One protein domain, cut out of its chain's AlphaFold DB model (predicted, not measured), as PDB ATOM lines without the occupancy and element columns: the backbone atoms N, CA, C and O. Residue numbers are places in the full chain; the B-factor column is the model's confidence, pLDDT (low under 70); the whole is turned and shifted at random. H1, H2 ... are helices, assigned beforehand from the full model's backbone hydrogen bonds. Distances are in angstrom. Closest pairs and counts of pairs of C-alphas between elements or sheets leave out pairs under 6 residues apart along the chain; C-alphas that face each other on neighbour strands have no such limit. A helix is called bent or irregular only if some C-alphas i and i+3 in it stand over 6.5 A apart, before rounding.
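What this domain is: This is residues 50 to 125 of the 172 residues of an uncharacterized protein of Chitinophagaceae bacterium (UniProt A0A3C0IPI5). One long helix, H2, makes the length of a rod, and the chain on both sides of it folds back along the same side: residues 50 to 62 with short H1 at one end, residues 112 to 125 at the other. The two ends of the printed part come near each other beside the middle of H2. The printed part has 76 residues with two named helices, H1 then H2, and no named strand: all helix. It is extended, with a radius of gyration of the C-alphas of 17.9 A, and spans 58 by 22 by 12 A.

Where its parts are: After residues 50 to 62, H1 holds residues 63 to 68, from C-alpha 63 at (-58.414, -26.486, -31.204). H2, residues 72 to 111, is 56.6 A long and ends with C-alpha 111 at (-33.890, 6.869, -49.560). It is neither bent nor irregular, but only just: C-alphas 100 and 103 are 6.2 A apart.

How they stand to each other: H1 and H2 form a helical hairpin over a tight link, at a shallow tilt of 22 degrees, opposite ways. H2 touches H1 with residues 75 to 79 alone; the closest C-alphas, those of Leu 67 and Arg 75, are 5.6 A apart. Every O i to N i+4 pair is within hydrogen-bond range in H1, and 34 of 36 in H2.

The domain as a whole: The C-alphas farthest apart, those of Gln 71 and Asn 114, are 58.1 A apart; those of Thr 50 and Asn 125 are 7.4 A apart. The printed part has no cut, and no printed residue is under 70 in pLDDT.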
ATOM      1  N   THR A  50     -51.417 -17.532 -40.774       94.75
ATOM      2  CA  THR A  50     -51.177 -18.150 -39.468       94.75
ATOM      3  C   THR A  50     -52.504 -18.423 -38.765       94.75
ATOM      4  O   THR A  50     -53.546 -17.878 -39.129       94.75
ATOM      5  N   LEU A  51     -52.482 -19.234 -37.707       91.56
ATOM      6  CA  LEU A  51     -53.691 -19.495 -36.918       91.56
ATOM      7  C   LEU A  51     -54.218 -18.242 -36.200       91.56
ATOM      8  O   LEU A  51     -55.404 -18.174 -35.888       91.56
ATOM      9  N   ASN A  52     -53.359 -17.240 -35.989       90.00
ATOM     10  CA  ASN A  52     -53.729 -15.953 -35.398       90.00
ATOM     11  C   ASN A  52     -54.439 -15.017 -36.391       90.00
ATOM     12  O   ASN A  52     -54.945 -13.980 -35.978       90.00
ATOM     13  N   ASP A  53     -54.472 -15.359 -37.683       92.88
ATOM     14  CA  ASP A  53     -55.149 -14.557 -38.708       92.88
ATOM     15  C   ASP A  53     -56.635 -14.921 -38.866       92.88
ATOM     16  O   ASP A  53     -57.361 -14.240 -39.590       92.88
ATOM     17  N   ILE A  54     -57.099 -15.986 -38.205       90.75
ATOM     18  CA  ILE A  54     -58.470 -16.501 -38.303       90.75
ATOM     19  C   ILE A  54     -59.361 -15.820 -37.253       90.75
ATOM     20  O   ILE A  54     -58.959 -15.675 -36.098       90.75
ATOM     21  N   ASN A  55     -60.593 -15.458 -37.630       90.06
ATOM     22  CA  ASN A  55     -61.594 -14.872 -36.729       90.06
ATOM     23  C   ASN A  55     -61.756 -15.705 -35.455       90.06
ATOM     24  O   ASN A  55     -61.887 -16.919 -35.537       90.06
ATOM     25  N   THR A  56     -61.838 -15.083 -34.282       86.94
ATOM     26  CA  THR A  56     -61.827 -15.780 -32.979       86.94
ATOM     27  C   THR A  56     -62.872 -16.894 -32.835       86.94
ATOM     28  O   THR A  56     -62.563 -17.935 -32.252       86.94
ATOM     29  N   ALA A  57     -64.072 -16.717 -33.393       87.62
ATOM     30  CA  ALA A  57     -65.150 -17.705 -33.401       87.62
ATOM     31  C   ALA A  57     -64.916 -18.806 -34.455       87.62
ATOM     32  O   ALA A  57     -65.570 -18.837 -35.495       87.62
ATOM     33  N   ASN A  58     -63.962 -19.706 -34.200       86.25
ATOM     34  CA  ASN A  58     -63.659 -20.813 -35.106       86.25
ATOM     35  C   ASN A  58     -63.154 -22.075 -34.351       86.25
ATOM     36  O   ASN A  58     -62.696 -21.977 -33.209       86.25
ATOM     37  N   PRO A  59     -63.232 -23.281 -34.948       81.44
ATOM     38  CA  PRO A  59     -62.809 -24.524 -34.289       81.44
ATOM     39  C   PRO A  59     -61.280 -24.698 -34.200       81.44
ATOM     40  O   PRO A  59     -60.799 -25.528 -33.432       81.44
ATOM     41  N   ILE A  60     -60.507 -23.921 -34.961       84.56
ATOM     42  CA  ILE A  60     -59.040 -23.954 -35.009       84.56
ATOM     43  C   ILE A  60     -58.432 -23.087 -33.894       84.56
ATOM     44  O   ILE A  60     -57.513 -23.542 -33.216       84.56
ATOM     45  N   SER A  61     -58.970 -21.892 -33.619       76.12
ATOM     46  CA  SER A  61     -58.564 -21.061 -32.466       76.12
ATOM     47  C   SER A  61     -58.840 -21.776 -31.140       76.12
ATOM     48  O   SER A  61     -58.035 -21.723 -30.209       76.12
ATOM     49  N   ASN A  62     -59.942 -22.527 -31.089       76.31
ATOM     50  CA  ASN A  62     -60.330 -23.377 -29.968       76.31
ATOM     51  C   ASN A  62     -59.792 -24.812 -30.070       76.31
ATOM     52  O   ASN A  62     -60.176 -25.662 -29.268       76.31
ATOM     53  N   ALA A  63     -58.872 -25.114 -30.992       82.81
ATOM     54  CA  ALA A  63     -58.414 -26.486 -31.204       82.81
ATOM     55  C   ALA A  63     -57.926 -27.137 -29.903       82.81
ATOM     56  O   ALA A  63     -58.230 -28.289 -29.632       82.81
ATOM     57  N   LYS A  64     -57.246 -26.396 -29.019       81.31
ATOM     58  CA  LYS A  64     -56.784 -26.950 -27.737       81.31
ATOM     59  C   LYS A  64     -57.917 -27.427 -26.821       81.31
ATOM     60  O   LYS A  64     -57.688 -28.375 -26.074       81.31
ATOM     61  N   SER A  65     -59.093 -26.796 -26.821       84.50
ATOM     62  CA  SER A  65     -60.226 -27.255 -26.002       84.50
ATOM     63  C   SER A  65     -60.878 -28.495 -26.615       84.50
ATOM     64  O   SER A  65     -61.114 -29.463 -25.898       84.50
ATOM     65  N   VAL A  66     -61.038 -28.521 -27.940       84.56
ATOM     66  CA  VAL A  66     -61.572 -29.675 -28.685       84.56
ATOM     67  C   VAL A  66     -60.644 -30.892 -28.573       84.56
ATOM     68  O   VAL A  66     -61.077 -32.000 -28.267       84.56
ATOM     69  N   LEU A  67     -59.335 -30.693 -28.730       87.69
ATOM     70  CA  LEU A  67     -58.334 -31.761 -28.648       87.69
ATOM     71  C   LEU A  67     -58.220 -32.373 -27.248       87.69
ATOM     72  O   LEU A  67     -57.785 -33.517 -27.120       87.69
ATOM     73  N   LYS A  68     -58.600 -31.643 -26.191       88.81
ATOM     74  CA  LYS A  68     -58.624 -32.179 -24.821       88.81
ATOM     75  C   LYS A  68     -59.697 -33.250 -24.619       88.81
ATOM     76  O   LYS A  68     -59.519 -34.068 -23.726       88.81
ATOM     77  N   GLN A  69     -60.756 -33.249 -25.429       90.88
ATOM     78  CA  GLN A  69     -61.859 -34.214 -25.343       90.88
ATOM     79  C   GLN A  69     -61.517 -35.570 -25.984       90.88
ATOM     80  O   GLN A  69     -62.258 -36.533 -25.828       90.88
ATOM     81  N   GLN A  70     -60.396 -35.658 -26.706       92.50
ATOM     82  CA  GLN A  70     -59.974 -36.868 -27.410       92.50
ATOM     83  C   GLN A  70     -59.193 -37.820 -26.493       92.50
ATOM     84  O   GLN A  70     -58.527 -37.389 -25.547       92.50
ATOM     85  N   GLN A  71     -59.206 -39.117 -26.821       95.75
ATOM     86  CA  GLN A  71     -58.382 -40.130 -26.150       95.75
ATOM     87  C   GLN A  71     -56.889 -39.756 -26.185       95.75
ATOM     88  O   GLN A  71     -56.428 -39.122 -27.133       95.75
ATOM     89  N   PHE A  72     -56.110 -40.175 -25.180       95.25
ATOM     90  CA  PHE A  72     -54.725 -39.718 -24.976       95.25
ATOM     91  C   PHE A  72     -53.828 -39.831 -26.224       95.25
ATOM     92  O   PHE A  72     -53.171 -38.856 -26.591       95.25
ATOM     93  N   LEU A  73     -53.833 -40.980 -26.909       94.88
ATOM     94  CA  LEU A  73     -53.002 -41.201 -28.101       94.88
ATOM     95  C   LEU A  73     -53.442 -40.325 -29.285       94.88
ATOM     96  O   LEU A  73     -52.606 -39.703 -29.941       94.88
ATOM     97  N   VAL A  74     -54.755 -40.210 -29.504       93.81
ATOM     98  CA  VAL A  74     -55.347 -39.344 -30.537       93.81
ATOM     99  C   VAL A  74     -55.003 -37.883 -30.253       93.81
ATOM    100  O   VAL A  74     -54.498 -37.168 -31.120       93.81
ATOM    101  N   ARG A  75     -55.182 -37.448 -29.004       94.88
ATOM    102  CA  ARG A  75     -54.824 -36.111 -28.533       94.88
ATOM    103  C   ARG A  75     -53.343 -35.815 -28.758       94.88
ATOM    104  O   ARG A  75     -53.019 -34.714 -29.202       94.88
ATOM    105  N   LEU A  76     -52.439 -36.744 -28.442       94.12
ATOM    106  CA  LEU A  76     -50.999 -36.557 -28.639       94.12
ATOM    107  C   LEU A  76     -50.667 -36.340 -30.121       94.12
ATOM    108  O   LEU A  76     -49.975 -35.379 -30.469       94.12
ATOM    109  N   TYR A  77     -51.207 -37.196 -30.990       94.38
ATOM    110  CA  TYR A  77     -51.006 -37.114 -32.435       94.38
ATOM    111  C   TYR A  77     -51.541 -35.797 -33.018       94.38
ATOM    112  O   TYR A  77     -50.808 -35.069 -33.693       94.38
ATOM    113  N   LEU A  78     -52.780 -35.430 -32.689       93.12
ATOM    114  CA  LEU A  78     -53.402 -34.206 -33.189       93.12
ATOM    115  C   LEU A  78     -52.705 -32.940 -32.671       93.12
ATOM    116  O   LEU A  78     -52.486 -32.004 -33.440       93.12
ATOM    117  N   ASN A  79     -52.268 -32.916 -31.405       92.56
ATOM    118  CA  ASN A  79     -51.473 -31.800 -30.885       92.56
ATOM    119  C   ASN A  79     -50.147 -31.646 -31.637       92.56
ATOM    120  O   ASN A  79     -49.706 -30.522 -31.876       92.56
ATOM    121  N   ARG A  80     -49.496 -32.750 -32.024       94.12
ATOM    122  CA  ARG A  80     -48.263 -32.691 -32.818       94.12
ATOM    123  C   ARG A  80     -48.511 -32.037 -34.176       94.12
ATOM    124  O   ARG A  80     -47.726 -31.172 -34.562       94.12
ATOM    125  N   ILE A  81     -49.583 -32.419 -34.874       91.75
ATOM    126  CA  ILE A  81     -49.954 -31.828 -36.170       91.75
ATOM    127  C   ILE A  81     -50.273 -30.342 -36.009       91.75
ATOM    128  O   ILE A  81     -49.655 -29.518 -36.682       91.75
ATOM    129  N   TYR A  82     -51.156 -29.999 -35.068       91.56
ATOM    130  CA  TYR A  82     -51.550 -28.617 -34.792       91.56
ATOM    131  C   TYR A  82     -50.333 -27.727 -34.512       91.56
ATOM    132  O   TYR A  82     -50.119 -26.712 -35.171       91.56
ATOM    133  N   ASN A  83     -49.467 -28.154 -33.587       93.44
ATOM    134  CA  ASN A  83     -48.266 -27.401 -33.235       93.44
ATOM    135  C   ASN A  83     -47.277 -27.306 -34.404       93.44
ATOM    136  O   ASN A  83     -46.556 -26.317 -34.507       93.44
ATOM    137  N   LYS A  84     -47.202 -28.322 -35.275       94.31
ATOM    138  CA  LYS A  84     -46.352 -28.279 -36.470       94.31
ATOM    139  C   LYS A  84     -46.850 -27.212 -37.449       94.31
ATOM    140  O   LYS A  84     -46.031 -26.437 -37.933       94.31
ATOM    141  N   MET A  85     -48.160 -27.144 -37.694       91.88
ATOM    142  CA  MET A  85     -48.775 -26.134 -38.566       91.88
ATOM    143  C   MET A  85     -48.595 -24.714 -38.017       91.88
ATOM    144  O   MET A  85     -48.134 -23.824 -38.735       91.88
ATOM    145  N   ASP A  86     -48.892 -24.515 -36.731       93.88
ATOM    146  CA  ASP A  86     -48.759 -23.221 -36.056       93.88
ATOM    147  C   ASP A  86     -47.311 -22.710 -36.083       93.88
ATOM    148  O   ASP A  86     -47.024 -21.591 -36.514       93.88
ATOM    149  N   LYS A  87     -46.356 -23.572 -35.708       96.12
ATOM    150  CA  LYS A  87     -44.931 -23.219 -35.709       96.12
ATOM    151  C   LYS A  87     -44.408 -22.940 -37.114       96.12
ATOM    152  O   LYS A  87     -43.631 -22.002 -37.276       96.12
ATOM    153  N   ALA A  88     -44.798 -23.737 -38.112       96.62
ATOM    154  CA  ALA A  88     -44.339 -23.561 -39.488       96.62
ATOM    155  C   ALA A  88     -44.836 -22.234 -40.079       96.62
ATOM    156  O   ALA A  88     -44.020 -21.426 -40.523       96.62
ATOM    157  N   SER A  89     -46.144 -21.970 -40.009       96.12
ATOM    158  CA  SER A  89     -46.744 -20.728 -40.520       96.12
ATOM    159  C   SER A  89     -46.200 -19.489 -39.797       96.12
ATOM    160  O   SER A  89     -45.752 -18.541 -40.443       96.12
ATOM    161  N   THR A  90     -46.117 -19.524 -38.462       96.56
ATOM    162  CA  THR A  90     -45.561 -18.425 -37.657       96.56
ATOM    163  C   THR A  90     -44.083 -18.175 -37.962       96.56
ATOM    164  O   THR A  90     -43.649 -17.022 -38.017       96.56
ATOM    165  N   LYS A  91     -43.283 -19.230 -38.174       97.56
ATOM    166  CA  LYS A  91     -41.869 -19.092 -38.552       97.56
ATOM    167  C   LYS A  91     -41.726 -18.411 -39.915       97.56
ATOM    168  O   LYS A  91     -40.945 -17.469 -40.030       97.56
ATOM    169  N   THR A  92     -42.497 -18.835 -40.917       97.19
ATOM    170  CA  THR A  92     -42.496 -18.213 -42.252       97.19
ATOM    171  C   THR A  92     -42.913 -16.746 -42.185       97.19
ATOM    172  O   THR A  92     -42.207 -15.886 -42.703       97.19
ATOM    173  N   MET A  93     -43.996 -16.436 -41.467       96.31
ATOM    174  CA  MET A  93     -44.464 -15.061 -41.276       96.31
ATOM    175  C   MET A  93     -43.388 -14.181 -40.620       96.31
ATOM    176  O   MET A  93     -43.127 -13.074 -41.091       96.31
ATOM    177  N   LYS A  94     -42.696 -14.678 -39.582       95.81
ATOM    178  CA  LYS A  94     -41.575 -13.955 -38.952       95.81
ATOM    179  C   LYS A  94     -40.476 -13.638 -39.966       95.81
ATOM    180  O   LYS A  94     -40.003 -12.506 -39.998       95.81
ATOM    181  N   HIS A  95     -40.103 -14.600 -40.812       95.88
ATOM    182  CA  HIS A  95     -39.125 -14.362 -41.873       95.88
ATOM    183  C   HIS A  95     -39.610 -13.288 -42.853       95.88
ATOM    184  O   HIS A  95     -38.883 -12.323 -43.088       95.88
ATOM    185  N   TYR A  96     -40.838 -13.383 -43.363       94.88
ATOM    186  CA  TYR A  96     -41.382 -12.372 -44.275       94.88
ATOM    187  C   TYR A  96     -41.390 -10.978 -43.642       94.88
ATOM    188  O   TYR A  96     -40.899 -10.032 -44.254       94.88
ATOM    189  N   ARG A  97     -41.814 -10.835 -42.384       92.00
ATOM    190  CA  ARG A  97     -41.787  -9.537 -41.689       92.00
ATOM    191  C   ARG A  97     -40.376  -8.999 -41.475       92.00
ATOM    192  O   ARG A  97     -40.161  -7.803 -41.644       92.00
ATOM    193  N   THR A  98     -39.405  -9.842 -41.133       91.81
ATOM    194  CA  THR A  98     -38.014  -9.398 -40.969       91.81
ATOM    195  C   THR A  98     -37.404  -8.960 -42.299       91.81
ATOM    196  O   THR A  98     -36.841  -7.870 -42.381       91.81
ATOM    197  N   TYR A  99     -37.498  -9.788 -43.341       91.75
ATOM    198  CA  TYR A  99     -36.796  -9.539 -44.600       91.75
ATOM    199  C   TYR A  99     -37.558  -8.584 -45.522       91.75
ATOM    200  O   TYR A  99     -36.961  -7.631 -46.011       91.75
ATOM    201  N   LEU A 100     -38.861  -8.786 -45.722       88.62
ATOM    202  CA  LEU A 100     -39.676  -7.957 -46.620       88.62
ATOM    203  C   LEU A 100     -40.262  -6.724 -45.924       88.62
ATOM    204  O   LEU A 100     -40.551  -5.738 -46.584       88.62
ATOM    205  N   GLY A 101     -40.430  -6.761 -44.600       85.94
ATOM    206  CA  GLY A 101     -40.896  -5.613 -43.819       85.94
ATOM    207  C   GLY A 101     -39.738  -4.762 -43.300       85.94
ATOM    208  O   GLY A 101     -39.479  -3.670 -43.794       85.94
ATOM    209  N   ALA A 102     -39.028  -5.260 -42.286       86.50
ATOM    210  CA  ALA A 102     -38.041  -4.471 -41.549       86.50
ATOM    211  C   ALA A 102     -36.806  -4.102 -42.388       86.50
ATOM    212  O   ALA A 102     -36.395  -2.943 -42.376       86.50
ATOM    213  N   LYS A 103     -36.217  -5.054 -43.131       89.19
ATOM    214  CA  LYS A 103     -35.035  -4.760 -43.960       89.19
ATOM    215  C   LYS A 103     -35.372  -3.851 -45.141       89.19
ATOM    216  O   LYS A 103     -34.730  -2.815 -45.279       89.19
ATOM    217  N   VAL A 104     -36.387  -4.193 -45.945       86.94
ATOM    218  CA  VAL A 104     -36.840  -3.340 -47.067       86.94
ATOM    219  C   VAL A 104     -37.249  -1.956 -46.567       86.94
ATOM    220  O   VAL A 104     -36.755  -0.961 -47.086       86.94
ATOM    221  N   GLY A 105     -38.051  -1.869 -45.502       85.38
ATOM    222  CA  GLY A 105     -38.434  -0.590 -44.901       85.38
ATOM    223  C   GLY A 105     -37.236   0.234 -44.418       85.38
ATOM    224  O   GLY A 105     -37.233   1.455 -44.549       85.38
ATOM    225  N   GLY A 106     -36.182  -0.420 -43.923       86.69
ATOM    226  CA  GLY A 106     -34.913   0.228 -43.594       86.69
ATOM    227  C   GLY A 106     -34.221   0.856 -44.809       86.69
ATOM    228  O   GLY A 106     -33.716   1.970 -44.698       86.69
ATOM    229  N   TYR A 107     -34.228   0.190 -45.968       88.31
ATOM    230  CA  TYR A 107     -33.718   0.773 -47.215       88.31
ATOM    231  C   TYR A 107     -34.586   1.942 -47.693       88.31
ATOM    232  O   TYR A 107     -34.045   2.992 -48.025       88.31
ATOM    233  N   VAL A 108     -35.916   1.806 -47.638       87.88
ATOM    234  CA  VAL A 108     -36.843   2.882 -48.027       87.88
ATOM    235  C   VAL A 108     -36.624   4.134 -47.179       87.88
ATOM    236  O   VAL A 108     -36.519   5.217 -47.737       87.88
ATOM    237  N   ARG A 109     -36.466   4.010 -45.855       87.56
ATOM    238  CA  ARG A 109     -36.179   5.161 -44.975       87.56
ATOM    239  C   ARG A 109     -34.845   5.840 -45.278       87.56
ATOM    240  O   ARG A 109     -34.733   7.044 -45.096       87.56
ATOM    241  N   LYS A 110     -33.833   5.094 -45.734       90.62
ATOM    242  CA  LYS A 110     -32.556   5.694 -46.161       90.62
ATOM    243  C   LYS A 110     -32.738   6.563 -47.403       90.62
ATOM    244  O   LYS A 110     -32.124   7.617 -47.493       90.62
ATOM    245  N   SER A 111     -33.577   6.121 -48.338       92.25
ATOM    246  CA  SER A 111     -33.890   6.869 -49.560       92.25
ATOM    247  C   SER A 111     -34.920   7.981 -49.335       92.25
ATOM    248  O   SER A 111     -34.896   8.981 -50.042       92.25
ATOM    249  N   LEU A 112     -35.813   7.821 -48.357       91.62
ATOM    250  CA  LEU A 112     -36.898   8.744 -48.020       91.62
ATOM    251  C   LEU A 112     -36.909   9.000 -46.499       91.62
ATOM    252  O   LEU A 112     -37.712   8.397 -45.784       91.62
ATOM    253  N   PRO A 113     -36.044   9.895 -45.982       86.94
ATOM    254  CA  PRO A 113     -35.852  10.088 -44.537       86.94
ATOM    255  C   PRO A 113     -37.118  10.507 -43.784       86.94
ATOM    256  O   PRO A 113     -37.289  10.169 -42.617       86.94
ATOM    257  N   ASN A 114     -38.026  11.202 -44.472       90.38
ATOM    258  CA  ASN A 114     -39.257  11.738 -43.896       90.38
ATOM    259  C   ASN A 114     -40.453  10.779 -44.026       90.38
ATOM    260  O   ASN A 114     -41.581  11.165 -43.723       90.38
ATOM    261  N   VAL A 115     -40.246   9.544 -44.505       87.06
ATOM    262  CA  VAL A 115     -41.344   8.584 -44.653       87.06
ATOM    263  C   VAL A 115     -41.794   8.066 -43.285       87.06
ATOM    264  O   VAL A 115     -41.037   7.444 -42.536       87.06
ATOM    265  N   VAL A 116     -43.067   8.289 -42.965       81.31
ATOM    266  CA  VAL A 116     -43.694   7.702 -41.780       81.31
ATOM    267  C   VAL A 116     -44.077   6.268 -42.117       81.31
ATOM    268  O   VAL A 116     -45.024   6.016 -42.859       81.31
ATOM    269  N   VAL A 117     -43.320   5.309 -41.589       74.44
ATOM    270  CA  VAL A 117     -43.667   3.891 -41.727       74.44
ATOM    271  C   VAL A 117     -44.698   3.542 -40.651       74.44
ATOM    272  O   VAL A 117     -44.394   3.720 -39.470       74.44
ATOM    273  N   PRO A 118     -45.885   3.034 -41.021       75.12
ATOM    274  CA  PRO A 118     -46.913   2.686 -40.053       75.12
ATOM    275  C   PRO A 118     -46.482   1.505 -39.177       75.12
ATOM    276  O   PRO A 118     -45.604   0.712 -39.536       75.12
ATOM    277  N   ASN A 119     -47.150   1.350 -38.035       78.69
ATOM    278  CA  ASN A 119     -46.991   0.158 -37.209       78.69
ATOM    279  C   ASN A 119     -47.470  -1.074 -37.984       78.69
ATOM    280  O   ASN A 119     -48.653  -1.226 -38.284       78.69
ATOM    281  N   LEU A 120     -46.533  -1.965 -38.310       79.44
ATOM    282  CA  LEU A 120     -46.831  -3.177 -39.064       79.44
ATOM    283  C   LEU A 120     -47.498  -4.215 -38.162       79.44
ATOM    284  O   LEU A 120     -46.901  -4.669 -37.178       79.44
ATOM    285  N   MET A 121     -48.692  -4.665 -38.553       84.25
ATOM    286  CA  MET A 121     -49.382  -5.768 -37.885       84.25
ATOM    287  C   MET A 121     -48.515  -7.031 -37.802       84.25
ATOM    288  O   MET A 121     -47.619  -7.273 -38.621       84.25
ATOM    289  N   TYR A 122     -48.791  -7.862 -36.796       89.12
ATOM    290  CA  TYR A 122     -48.135  -9.153 -36.597       89.12
ATOM    291  C   TYR A 122     -48.714 -10.230 -37.530       89.12
ATOM    292  O   TYR A 122     -49.227 -11.246 -37.083       89.12
ATOM    293  N   SER A 123     -48.660  -9.987 -38.838       91.38
ATOM    294  CA  SER A 123     -49.234 -10.868 -39.854       91.38
ATOM    295  C   SER A 123     -48.473 -10.752 -41.176       91.38
ATOM    296  O   SER A 123     -47.744  -9.788 -41.426       91.38
ATOM    297  N   SER A 124     -48.617 -11.759 -42.028       94.62
ATOM    298  CA  SER A 124     -48.270 -11.689 -43.450       94.62
ATOM    299  C   SER A 124     -49.376 -12.305 -44.304       94.62
ATOM    300  O   SER A 124     -49.097 -12.805 -45.385       94.62
ATOM    301  N   ASN A 125     -50.623 -12.269 -43.826       95.81
ATOM    302  CA  ASN A 125     -51.796 -12.778 -44.531       95.81
ATOM    303  C   ASN A 125     -52.345 -11.739 -45.525       95.81
ATOM    304  O   ASN A 125     -53.477 -11.272 -45.394       95.81
TER     305      ASN A 125